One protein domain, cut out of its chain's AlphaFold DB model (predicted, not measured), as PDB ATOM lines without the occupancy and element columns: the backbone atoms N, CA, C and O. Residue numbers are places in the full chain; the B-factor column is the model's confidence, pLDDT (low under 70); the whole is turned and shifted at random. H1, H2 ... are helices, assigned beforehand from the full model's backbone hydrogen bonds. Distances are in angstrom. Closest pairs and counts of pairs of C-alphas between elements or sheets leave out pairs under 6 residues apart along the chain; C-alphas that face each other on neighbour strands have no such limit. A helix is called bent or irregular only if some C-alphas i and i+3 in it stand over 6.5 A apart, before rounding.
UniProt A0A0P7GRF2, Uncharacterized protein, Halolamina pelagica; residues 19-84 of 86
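This is residues 19 to 84 of the 86 residues of an uncharacterized protein of Halolamina pelagica (UniProt A0A0P7GRF2). A small head bears a long arm: H2 and H3a form a hairpin, H1 stands nearby, residues 71 to 84 stick out. The all-helix printed part has 66 residues, with helices H1, H2, H3. It is loose, radius of gyration of the C-alphas 14.3 A, spanning 48 by 26 by 15 A.

H1, residues 19 to 25, is about perpendicular to H2, residues 28 to 39, at 77 degrees. H2 touches H3a, residues 59 to 70, closest at the C-alphas of Leu 31 and Ala 62, 4.9 A. They run opposite ways at a tilt of 34 degrees, only just shallow. In H1, in H2, and in the arms H3a and H3b of the bent helix H3, H3b being residues 73 to 82, every O i to N i+4 pair is within hydrogen-bond range.

H1 begins at C-alpha 19 (204.107, 187.917, 135.196). H3, residues 59 to 82, one helix by its hydrogen bonds, is bent: C-alphas 70 and 73 are 6.6 A apart. H3b, residues 73 to 82, ends at (223.165, 213.334, 148.184).

Residues 40 to 58 form a long link; residues 44 to 51 and 84 have pLDDT under 70.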
ATOM      1  N   TRP A  19     203.719 186.613 134.644       84.94
ATOM      2  CA  TRP A  19     204.107 187.917 135.196       84.94
ATOM      3  C   TRP A  19     203.781 188.036 136.692       84.94
ATOM      4  O   TRP A  19     204.561 188.596 137.459       84.94
ATOM      5  N   ALA A  20     202.656 187.468 137.128       86.88
ATOM      6  CA  ALA A  20     202.243 187.470 138.525       86.88
ATOM      7  C   ALA A  20     203.091 186.494 139.353       86.88
ATOM      8  O   ALA A  20     203.450 186.806 140.487       86.88
ATOM      9  N   LEU A  21     203.475 185.350 138.768       84.94
ATOM     10  CA  LEU A  21     204.467 184.435 139.341       84.94
ATOM     11  C   LEU A  21     205.815 185.120 139.530       84.94
ATOM     12  O   LEU A  21     206.433 184.952 140.576       84.94
ATOM     13  N   PHE A  22     206.262 185.896 138.541       88.50
ATOM     14  CA  PHE A  22     207.512 186.636 138.639       88.50
ATOM     15  C   PHE A  22     207.471 187.665 139.773       88.50
ATOM     16  O   PHE A  22     208.359 187.662 140.617       88.50
ATOM     17  N   LEU A  23     206.427 188.500 139.836       89.75
ATOM     18  CA  LEU A  23     206.292 189.528 140.875       89.75
ATOM     19  C   LEU A  23     206.220 188.924 142.280       89.75
ATOM     20  O   LEU A  23     206.945 189.360 143.168       89.75
ATOM     21  N   TYR A  24     205.397 187.892 142.464       86.81
ATOM     22  CA  TYR A  24     205.304 187.187 143.741       86.81
ATOM     23  C   TYR A  24     206.625 186.486 144.100       86.81
ATOM     24  O   TYR A  24     207.091 186.531 145.235       86.81
ATOM     25  N   GLY A  25     207.284 185.885 143.108       88.94
ATOM     26  CA  GLY A  25     208.591 185.258 143.264       88.94
ATOM     27  C   GLY A  25     209.737 186.244 143.517       88.94
ATOM     28  O   GLY A  25     210.802 185.798 143.941       88.94
ATOM     29  N   ALA A  26     209.538 187.541 143.270       92.56
ATOM     30  CA  ALA A  26     210.512 188.608 143.489       92.56
ATOM     31  C   ALA A  26     210.430 189.228 144.897       92.56
ATOM     32  O   ALA A  26     211.200 190.140 145.205       92.56
ATOM     33  N   GLU A  27     209.532 188.750 145.763       93.25
ATOM     34  CA  GLU A  27     209.489 189.160 147.166       93.25
ATOM     35  C   GLU A  27     210.787 188.744 147.892       93.25
ATOM     36  O   GLU A  27     211.174 187.574 147.811       93.25
ATOM     37  N   PRO A  28     211.449 189.637 148.658       93.19
ATOM     38  CA  PRO A  28     212.745 189.352 149.290       93.19
ATOM     39  C   PRO A  28     212.765 188.068 150.129       93.19
ATOM     40  O   PRO A  28     213.709 187.283 150.057       93.19
ATOM     41  N   GLY A  29     211.695 187.820 150.894       93.62
ATOM     42  CA  GLY A  29     211.566 186.611 151.706       93.62
ATOM     43  C   GLY A  29     211.460 185.328 150.874       93.62
ATOM     44  O   GLY A  29     212.020 184.305 151.266       93.62
ATOM     45  N   MET A  30     210.791 185.375 149.716       91.00
ATOM     46  CA  MET A  30     210.731 184.231 148.798       91.00
ATOM     47  C   MET A  30     212.037 184.025 148.046       91.00
ATOM     48  O   MET A  30     212.453 182.881 147.873       91.00
ATOM     49  N   LEU A  31     212.708 185.105 147.647       93.81
ATOM     50  CA  LEU A  31     214.030 185.037 147.030       93.81
ATOM     51  C   LEU A  31     215.035 184.355 147.959       93.81
ATOM     52  O   LEU A  31     215.714 183.434 147.521       93.81
ATOM     53  N   TYR A  32     215.070 184.737 149.240       93.19
ATOM     54  CA  TYR A  32     215.933 184.099 150.238       93.19
ATOM     55  C   TYR A  32     215.646 182.600 150.385       93.19
ATOM     56  O   TYR A  32     216.573 181.799 150.313       93.19
ATOM     57  N   ARG A  33     214.372 182.205 150.536       91.44
ATOM     58  CA  ARG A  33     213.995 180.783 150.647       91.44
ATOM     59  C   ARG A  33     214.423 179.984 149.423       91.44
ATOM     60  O   ARG A  33     215.085 178.975 149.585       91.44
ATOM     61  N   ARG A  34     214.142 180.475 148.211       90.38
ATOM     62  CA  ARG A  34     214.558 179.825 146.954       90.38
ATOM     63  C   ARG A  34     216.073 179.638 146.864       90.38
ATOM     64  O   ARG A  34     216.529 178.611 146.382       90.38
ATOM     65  N   LEU A  35     216.836 180.626 147.328       92.12
ATOM     66  CA  LEU A  35     218.297 180.577 147.386       92.12
ATOM     67  C   LEU A  35     218.773 179.481 148.349       92.12
ATOM     68  O   LEU A  35     219.640 178.685 148.000       92.12
ATOM     69  N   VAL A  36     218.188 179.422 149.549       92.06
ATOM     70  CA  VAL A  36     218.501 178.393 150.550       92.06
ATOM     71  C   VAL A  36     218.114 177.006 150.046       92.06
ATOM     72  O   VAL A  36     218.916 176.078 150.130       92.06
ATOM     73  N   ASP A  37     216.918 176.877 149.481       89.69
ATOM     74  CA  ASP A  37     216.376 175.603 149.025       89.69
ATOM     75  C   ASP A  37     217.193 175.018 147.861       89.69
ATOM     76  O   ASP A  37     217.524 173.832 147.893       89.69
ATOM     77  N   GLY A  38     217.570 175.859 146.887       87.81
ATOM     78  CA  GLY A  38     218.332 175.456 145.700       87.81
ATOM     79  C   GLY A  38     219.804 175.142 145.978       87.81
ATOM     80  O   GLY A  38     220.304 174.101 145.565       87.81
ATOM     81  N   PHE A  39     220.500 175.983 146.752       89.50
ATOM     82  CA  PHE A  39     221.938 175.795 146.980       89.50
ATOM     83  C   PHE A  39     222.290 174.936 148.197       89.50
ATOM     84  O   PHE A  39     223.371 174.348 148.225       89.50
ATOM     85  N   PHE A  40     221.436 174.895 149.224       87.56
ATOM     86  CA  PHE A  40     221.827 174.366 150.537       87.56
ATOM     87  C   PHE A  40     220.906 173.272 151.076       87.56
ATOM     88  O   PHE A  40     221.394 172.365 151.747       87.56
ATOM     89  N   ALA A  41     219.598 173.326 150.812       83.94
ATOM     90  CA  ALA A  41     218.653 172.358 151.374       83.94
ATOM     91  C   ALA A  41     218.503 171.073 150.539       83.94
ATOM     92  O   ALA A  41     217.853 170.134 150.997       83.94
ATOM     93  N   GLY A  42     219.083 171.015 149.334       73.19
ATOM     94  CA  GLY A  42     218.988 169.845 148.452       73.19
ATOM     95  C   GLY A  42     217.556 169.550 147.997       73.19
ATOM     96  O   GLY A  42     217.205 168.397 147.750       73.19
ATOM     97  N   VAL A  43     216.701 170.575 147.939       75.69
ATOM     98  CA  VAL A  43     215.315 170.431 147.498       75.69
ATOM     99  C   VAL A  43     215.298 170.462 145.973       75.69
ATOM    100  O   VAL A  43     215.451 171.510 145.359       75.69
ATOM    101  N   GLU A  44     215.088 169.309 145.342       66.56
ATOM    102  CA  GLU A  44     215.076 169.209 143.872       66.56
ATOM    103  C   GLU A  44     213.683 169.415 143.250       66.56
ATOM    104  O   GLU A  44     213.540 169.467 142.028       66.56
ATOM    105  N   GLN A  45     212.634 169.516 144.075       64.94
ATOM    106  CA  GLN A  45     211.241 169.531 143.624       64.94
ATOM    107  C   GLN A  45     210.434 170.626 144.323       64.94
ATOM    108  O   GLN A  45     210.399 170.709 145.550       64.94
ATOM    109  N   GLY A  46     209.730 171.450 143.546       67.50
ATOM    110  CA  GLY A  46     208.809 172.451 144.076       67.50
ATOM    111  C   GLY A  46     208.259 173.388 142.998       67.50
ATOM    112  O   GLY A  46     208.710 173.364 141.860       67.50
ATOM    113  N   PRO A  47     207.308 174.275 143.328       65.62
ATOM    114  CA  PRO A  47     206.744 175.231 142.365       65.62
ATOM    115  C   PRO A  47     207.770 176.224 141.785       65.62
ATOM    116  O   PRO A  47     207.476 176.912 140.811       65.62
ATOM    117  N   TYR A  48     208.962 176.297 142.384       67.12
ATOM    118  CA  TYR A  48     210.064 177.174 141.993       67.12
ATOM    119  C   TYR A  48     211.355 176.399 141.667       67.12
ATOM    120  O   TYR A  48     212.378 177.030 141.421       67.12
ATOM    121  N   LEU A  49     211.326 175.059 141.703       68.88
ATOM    122  CA  LEU A  49     212.499 174.179 141.615       68.88
ATOM    123  C   LEU A  49     212.198 172.974 140.709       68.88
ATOM    124  O   LEU A  49     211.112 172.399 140.777       68.88
ATOM    125  N   GLY A  50     213.164 172.584 139.877       69.19
ATOM    126  CA  GLY A  50     213.062 171.443 138.960       69.19
ATOM    127  C   GLY A  50     213.074 171.825 137.466       69.19
ATOM    128  O   GLY A  50     212.999 173.009 137.134       69.19
ATOM    129  N   PRO A  51     213.167 170.841 136.548       69.06
ATOM    130  CA  PRO A  51     213.434 171.073 135.118       69.06
ATOM    131  C   PRO A  51     212.327 171.828 134.372       69.06
ATOM    132  O   PRO A  51     212.598 172.524 133.399       69.06
ATOM    133  N   GLU A  52     211.086 171.691 134.843       75.75
ATOM    134  CA  GLU A  52     209.895 172.300 134.238       75.75
ATOM    135  C   GLU A  52     209.558 173.674 134.841       75.75
ATOM    136  O   GLU A  52     208.605 174.338 134.421       75.75
ATOM    137  N   ALA A  53     210.308 174.113 135.859       79.56
ATOM    138  CA  ALA A  53     210.112 175.427 136.446       79.56
ATOM    139  C   ALA A  53     210.571 176.517 135.456       79.56
ATOM    140  O   ALA A  53     211.624 176.384 134.826       79.56
ATOM    141  N   PRO A  54     209.826 177.630 135.323       85.62
ATOM    142  CA  PRO A  54     210.278 178.770 134.538       85.62
ATOM    143  C   PRO A  54     211.691 179.217 134.934       85.62
ATOM    144  O   PRO A  54     211.984 179.376 136.116       85.62
ATOM    145  N   TRP A  55     212.546 179.494 133.946       85.06
ATOM    146  CA  TRP A  55     213.967 179.821 134.157       85.06
ATOM    147  C   TRP A  55     214.205 180.962 135.166       85.06
ATOM    148  O   TRP A  55     215.168 180.938 135.929       85.06
ATOM    149  N   PHE A  56     213.305 181.951 135.216       85.62
ATOM    150  CA  PHE A  56     213.390 183.096 136.130       85.62
ATOM    151  C   PHE A  56     213.087 182.732 137.599       85.62
ATOM    152  O   PHE A  56     213.294 183.542 138.509       85.62
ATOM    153  N   LEU A  57     212.601 181.514 137.852       87.56
ATOM    154  CA  LEU A  57     212.386 180.965 139.190       87.56
ATOM    155  C   LEU A  57     213.626 180.244 139.749       87.56
ATOM    156  O   LEU A  57     213.651 179.921 140.937       87.56
ATOM    157  N   GLY A  58     214.698 180.117 138.963       88.62
ATOM    158  CA  GLY A  58     215.955 179.519 139.408       88.62
ATOM    159  C   GLY A  58     216.663 180.281 140.535       88.62
ATOM    160  O   GLY A  58     216.434 181.472 140.772       88.62
ATOM    161  N   GLU A  59     217.557 179.574 141.217       89.50
ATOM    162  CA  GLU A  59     218.368 180.035 142.354       89.50
ATOM    163  C   GLU A  59     219.330 181.183 142.007       89.50
ATOM    164  O   GLU A  59     219.419 182.163 142.746       89.50
ATOM    165  N   TRP A  60     219.981 181.140 140.841       92.06
ATOM    166  CA  TRP A  60     220.869 182.213 140.378       92.06
ATOM    167  C   TRP A  60     220.117 183.517 140.113       92.06
ATOM    168  O   TRP A  60     220.590 184.600 140.457       92.06
ATOM    169  N   VAL A  61     218.908 183.416 139.550       93.19
ATOM    170  CA  VAL A  61     218.025 184.572 139.361       93.19
ATOM    171  C   VAL A  61     217.548 185.090 140.716       93.19
ATOM    172  O   VAL A  61     217.512 186.302 140.926       93.19
ATOM    173  N   ALA A  62     217.247 184.188 141.658       92.94
ATOM    174  CA  ALA A  62     216.883 184.575 143.014       92.94
ATOM    175  C   ALA A  62     218.008 185.364 143.705       92.94
ATOM    176  O   ALA A  62     217.750 186.407 144.305       92.94
ATOM    177  N   ALA A  63     219.258 184.917 143.555       94.94
ATOM    178  CA  ALA A  63     220.434 185.595 144.090       94.94
ATOM    179  C   ALA A  63     220.633 186.989 143.491       94.94
ATOM    180  O   ALA A  63     220.792 187.957 144.236       94.94
ATOM    181  N   ALA A  64     220.555 187.120 142.165       96.56
ATOM    182  CA  ALA A  64     220.680 188.413 141.499       96.56
ATOM    183  C   ALA A  64     219.597 189.403 141.961       96.56
ATOM    184  O   ALA A  64     219.907 190.541 142.316       96.56
ATOM    185  N   LEU A  65     218.335 188.970 142.021       96.44
ATOM    186  CA  LEU A  65     217.228 189.812 142.483       96.44
ATOM    187  C   LEU A  65     217.365 190.195 143.960       96.44
ATOM    188  O   LEU A  65     217.045 191.325 144.324       96.44
ATOM    189  N   LEU A  66     217.862 189.295 144.811       96.06
ATOM    190  CA  LEU A  66     218.085 189.599 146.223       96.06
ATOM    191  C   LEU A  66     219.202 190.637 146.404       96.06
ATOM    192  O   LEU A  66     219.061 191.551 147.215       96.06
ATOM    193  N   VAL A  67     220.270 190.558 145.604       97.44
ATOM    194  CA  VAL A  67     221.321 191.590 145.558       97.44
ATOM    195  C   VAL A  67     220.746 192.928 145.097       97.44
ATOM    196  O   VAL A  67     221.032 193.955 145.710       97.44
ATOM    197  N   VAL A  68     219.889 192.938 144.073       97.19
ATOM    198  CA  VAL A  68     219.187 194.156 143.635       97.19
ATOM    199  C   VAL A  68     218.310 194.720 144.754       97.19
ATOM    200  O   VAL A  68     218.304 195.929 144.962       97.19
ATOM    201  N   TRP A  69     217.623 193.877 145.526       96.31
ATOM    202  CA  TRP A  69     216.849 194.313 146.690       96.31
ATOM    203  C   TRP A  69     217.703 194.855 147.834       96.31
ATOM    204  O   TRP A  69     217.246 195.740 148.548       96.31
ATOM    205  N   ALA A  70     218.921 194.357 148.021       94.56
ATOM    206  CA  ALA A  70     219.832 194.880 149.034       94.56
ATOM    207  C   ALA A  70     220.442 196.222 148.598       94.56
ATOM    208  O   ALA A  70     220.468 197.190 149.360       94.56
ATOM    209  N   LEU A  71     220.912 196.296 147.352       96.94
ATOM    210  CA  LEU A  71     221.637 197.451 146.829       96.94
ATOM    211  C   LEU A  71     220.714 198.561 146.328       96.94
ATOM    212  O   LEU A  71     221.074 199.730 146.422       96.94
ATOM    213  N   GLY A  72     219.537 198.229 145.803       95.44
ATOM    214  CA  GLY A  72     218.595 199.175 145.208       95.44
ATOM    215  C   GLY A  72     218.115 200.232 146.204       95.44
ATOM    216  O   GLY A  72     218.385 201.411 145.988       95.44
ATOM    217  N   PRO A  73     217.478 199.850 147.327       93.44
ATOM    218  CA  PRO A  73     217.053 200.783 148.367       93.44
ATOM    219  C   PRO A  73     218.219 201.564 148.979       93.44
ATOM    220  O   PRO A  73     218.083 202.761 149.214       93.44
ATOM    221  N   ALA A  74     219.374 200.923 149.189       91.88
ATOM    222  CA  ALA A  74     220.565 201.586 149.719       91.88
ATOM    223  C   ALA A  74     221.099 202.661 148.756       91.88
ATOM    224  O   ALA A  74     221.375 203.786 149.166       91.88
ATOM    225  N   THR A  75     221.180 202.338 147.464       93.81
ATOM    226  CA  THR A  75     221.637 203.254 146.410       93.81
ATOM    227  C   THR A  75     220.639 204.387 146.197       93.81
ATOM    228  O   THR A  75     221.036 205.547 146.125       93.81
ATOM    229  N   LEU A  76     219.339 204.086 146.154       93.44
ATOM    230  CA  LEU A  76     218.281 205.095 146.064       93.44
ATOM    231  C   LEU A  76     218.291 206.020 147.283       93.44
ATOM    232  O   LEU A  76     218.192 207.235 147.122       93.44
ATOM    233  N   GLY A  77     218.467 205.464 148.482       91.31
ATOM    234  CA  GLY A  77     218.653 206.230 149.710       91.31
ATOM    235  C   GLY A  77     219.865 207.153 149.612       91.31
ATOM    236  O   GLY A  77     219.733 208.358 149.811       91.31
ATOM    237  N   TYR A  78     221.022 206.624 149.213       89.88
ATOM    238  CA  TYR A  78     222.243 207.407 149.020       89.88
ATOM    239  C   TYR A  78     222.054 208.557 148.019       89.88
ATOM    240  O   TYR A  78     222.398 209.698 148.321       89.88
ATOM    241  N   LEU A  79     221.463 208.292 146.850       90.88
ATOM    242  CA  LEU A  79     221.191 209.317 145.836       90.88
ATOM    243  C   LEU A  79     220.216 210.384 146.348       90.88
ATOM    244  O   LEU A  79     220.425 211.575 146.109       90.88
ATOM    245  N   ARG A  80     219.179 209.973 147.089       87.19
ATOM    246  CA  ARG A  80     218.213 210.880 147.715       87.19
ATOM    247  C   ARG A  80     218.904 211.813 148.710       87.19
ATOM    248  O   ARG A  80     218.718 213.024 148.611       87.19
ATOM    249  N   PHE A  81     219.723 211.281 149.615       81.00
ATOM    250  CA  PHE A  81     220.437 212.090 150.607       81.00
ATOM    251  C   PHE A  81     221.496 212.988 149.970       81.00
ATOM    252  O   PHE A  81     221.557 214.162 150.306       81.00
ATOM    253  N   ARG A  82     222.217 212.511 148.950       81.62
ATOM    254  CA  ARG A  82     223.165 213.334 148.184       81.62
ATOM    255  C   ARG A  82     222.508 214.540 147.508       81.62
ATOM    256  O   ARG A  82     223.127 215.588 147.400       81.62
ATOM    257  N   SER A  83     221.268 214.396 147.034       70.25
ATOM    258  CA  SER A  83     220.507 215.504 146.435       70.25
ATOM    259  C   SER A  83     219.932 216.492 147.456       70.25
ATOM    260  O   SER A  83     219.445 217.547 147.062       70.25
ATOM    261  N   THR A  84     219.959 216.136 148.745       63.19
ATOM    262  CA  THR A  84     219.389 216.928 149.848       63.19
ATOM    263  C   THR A  84     220.479 217.477 150.777       63.19
ATOM    264  O   THR A  84     220.162 217.963 151.858       63.19
TER     265      THR A  84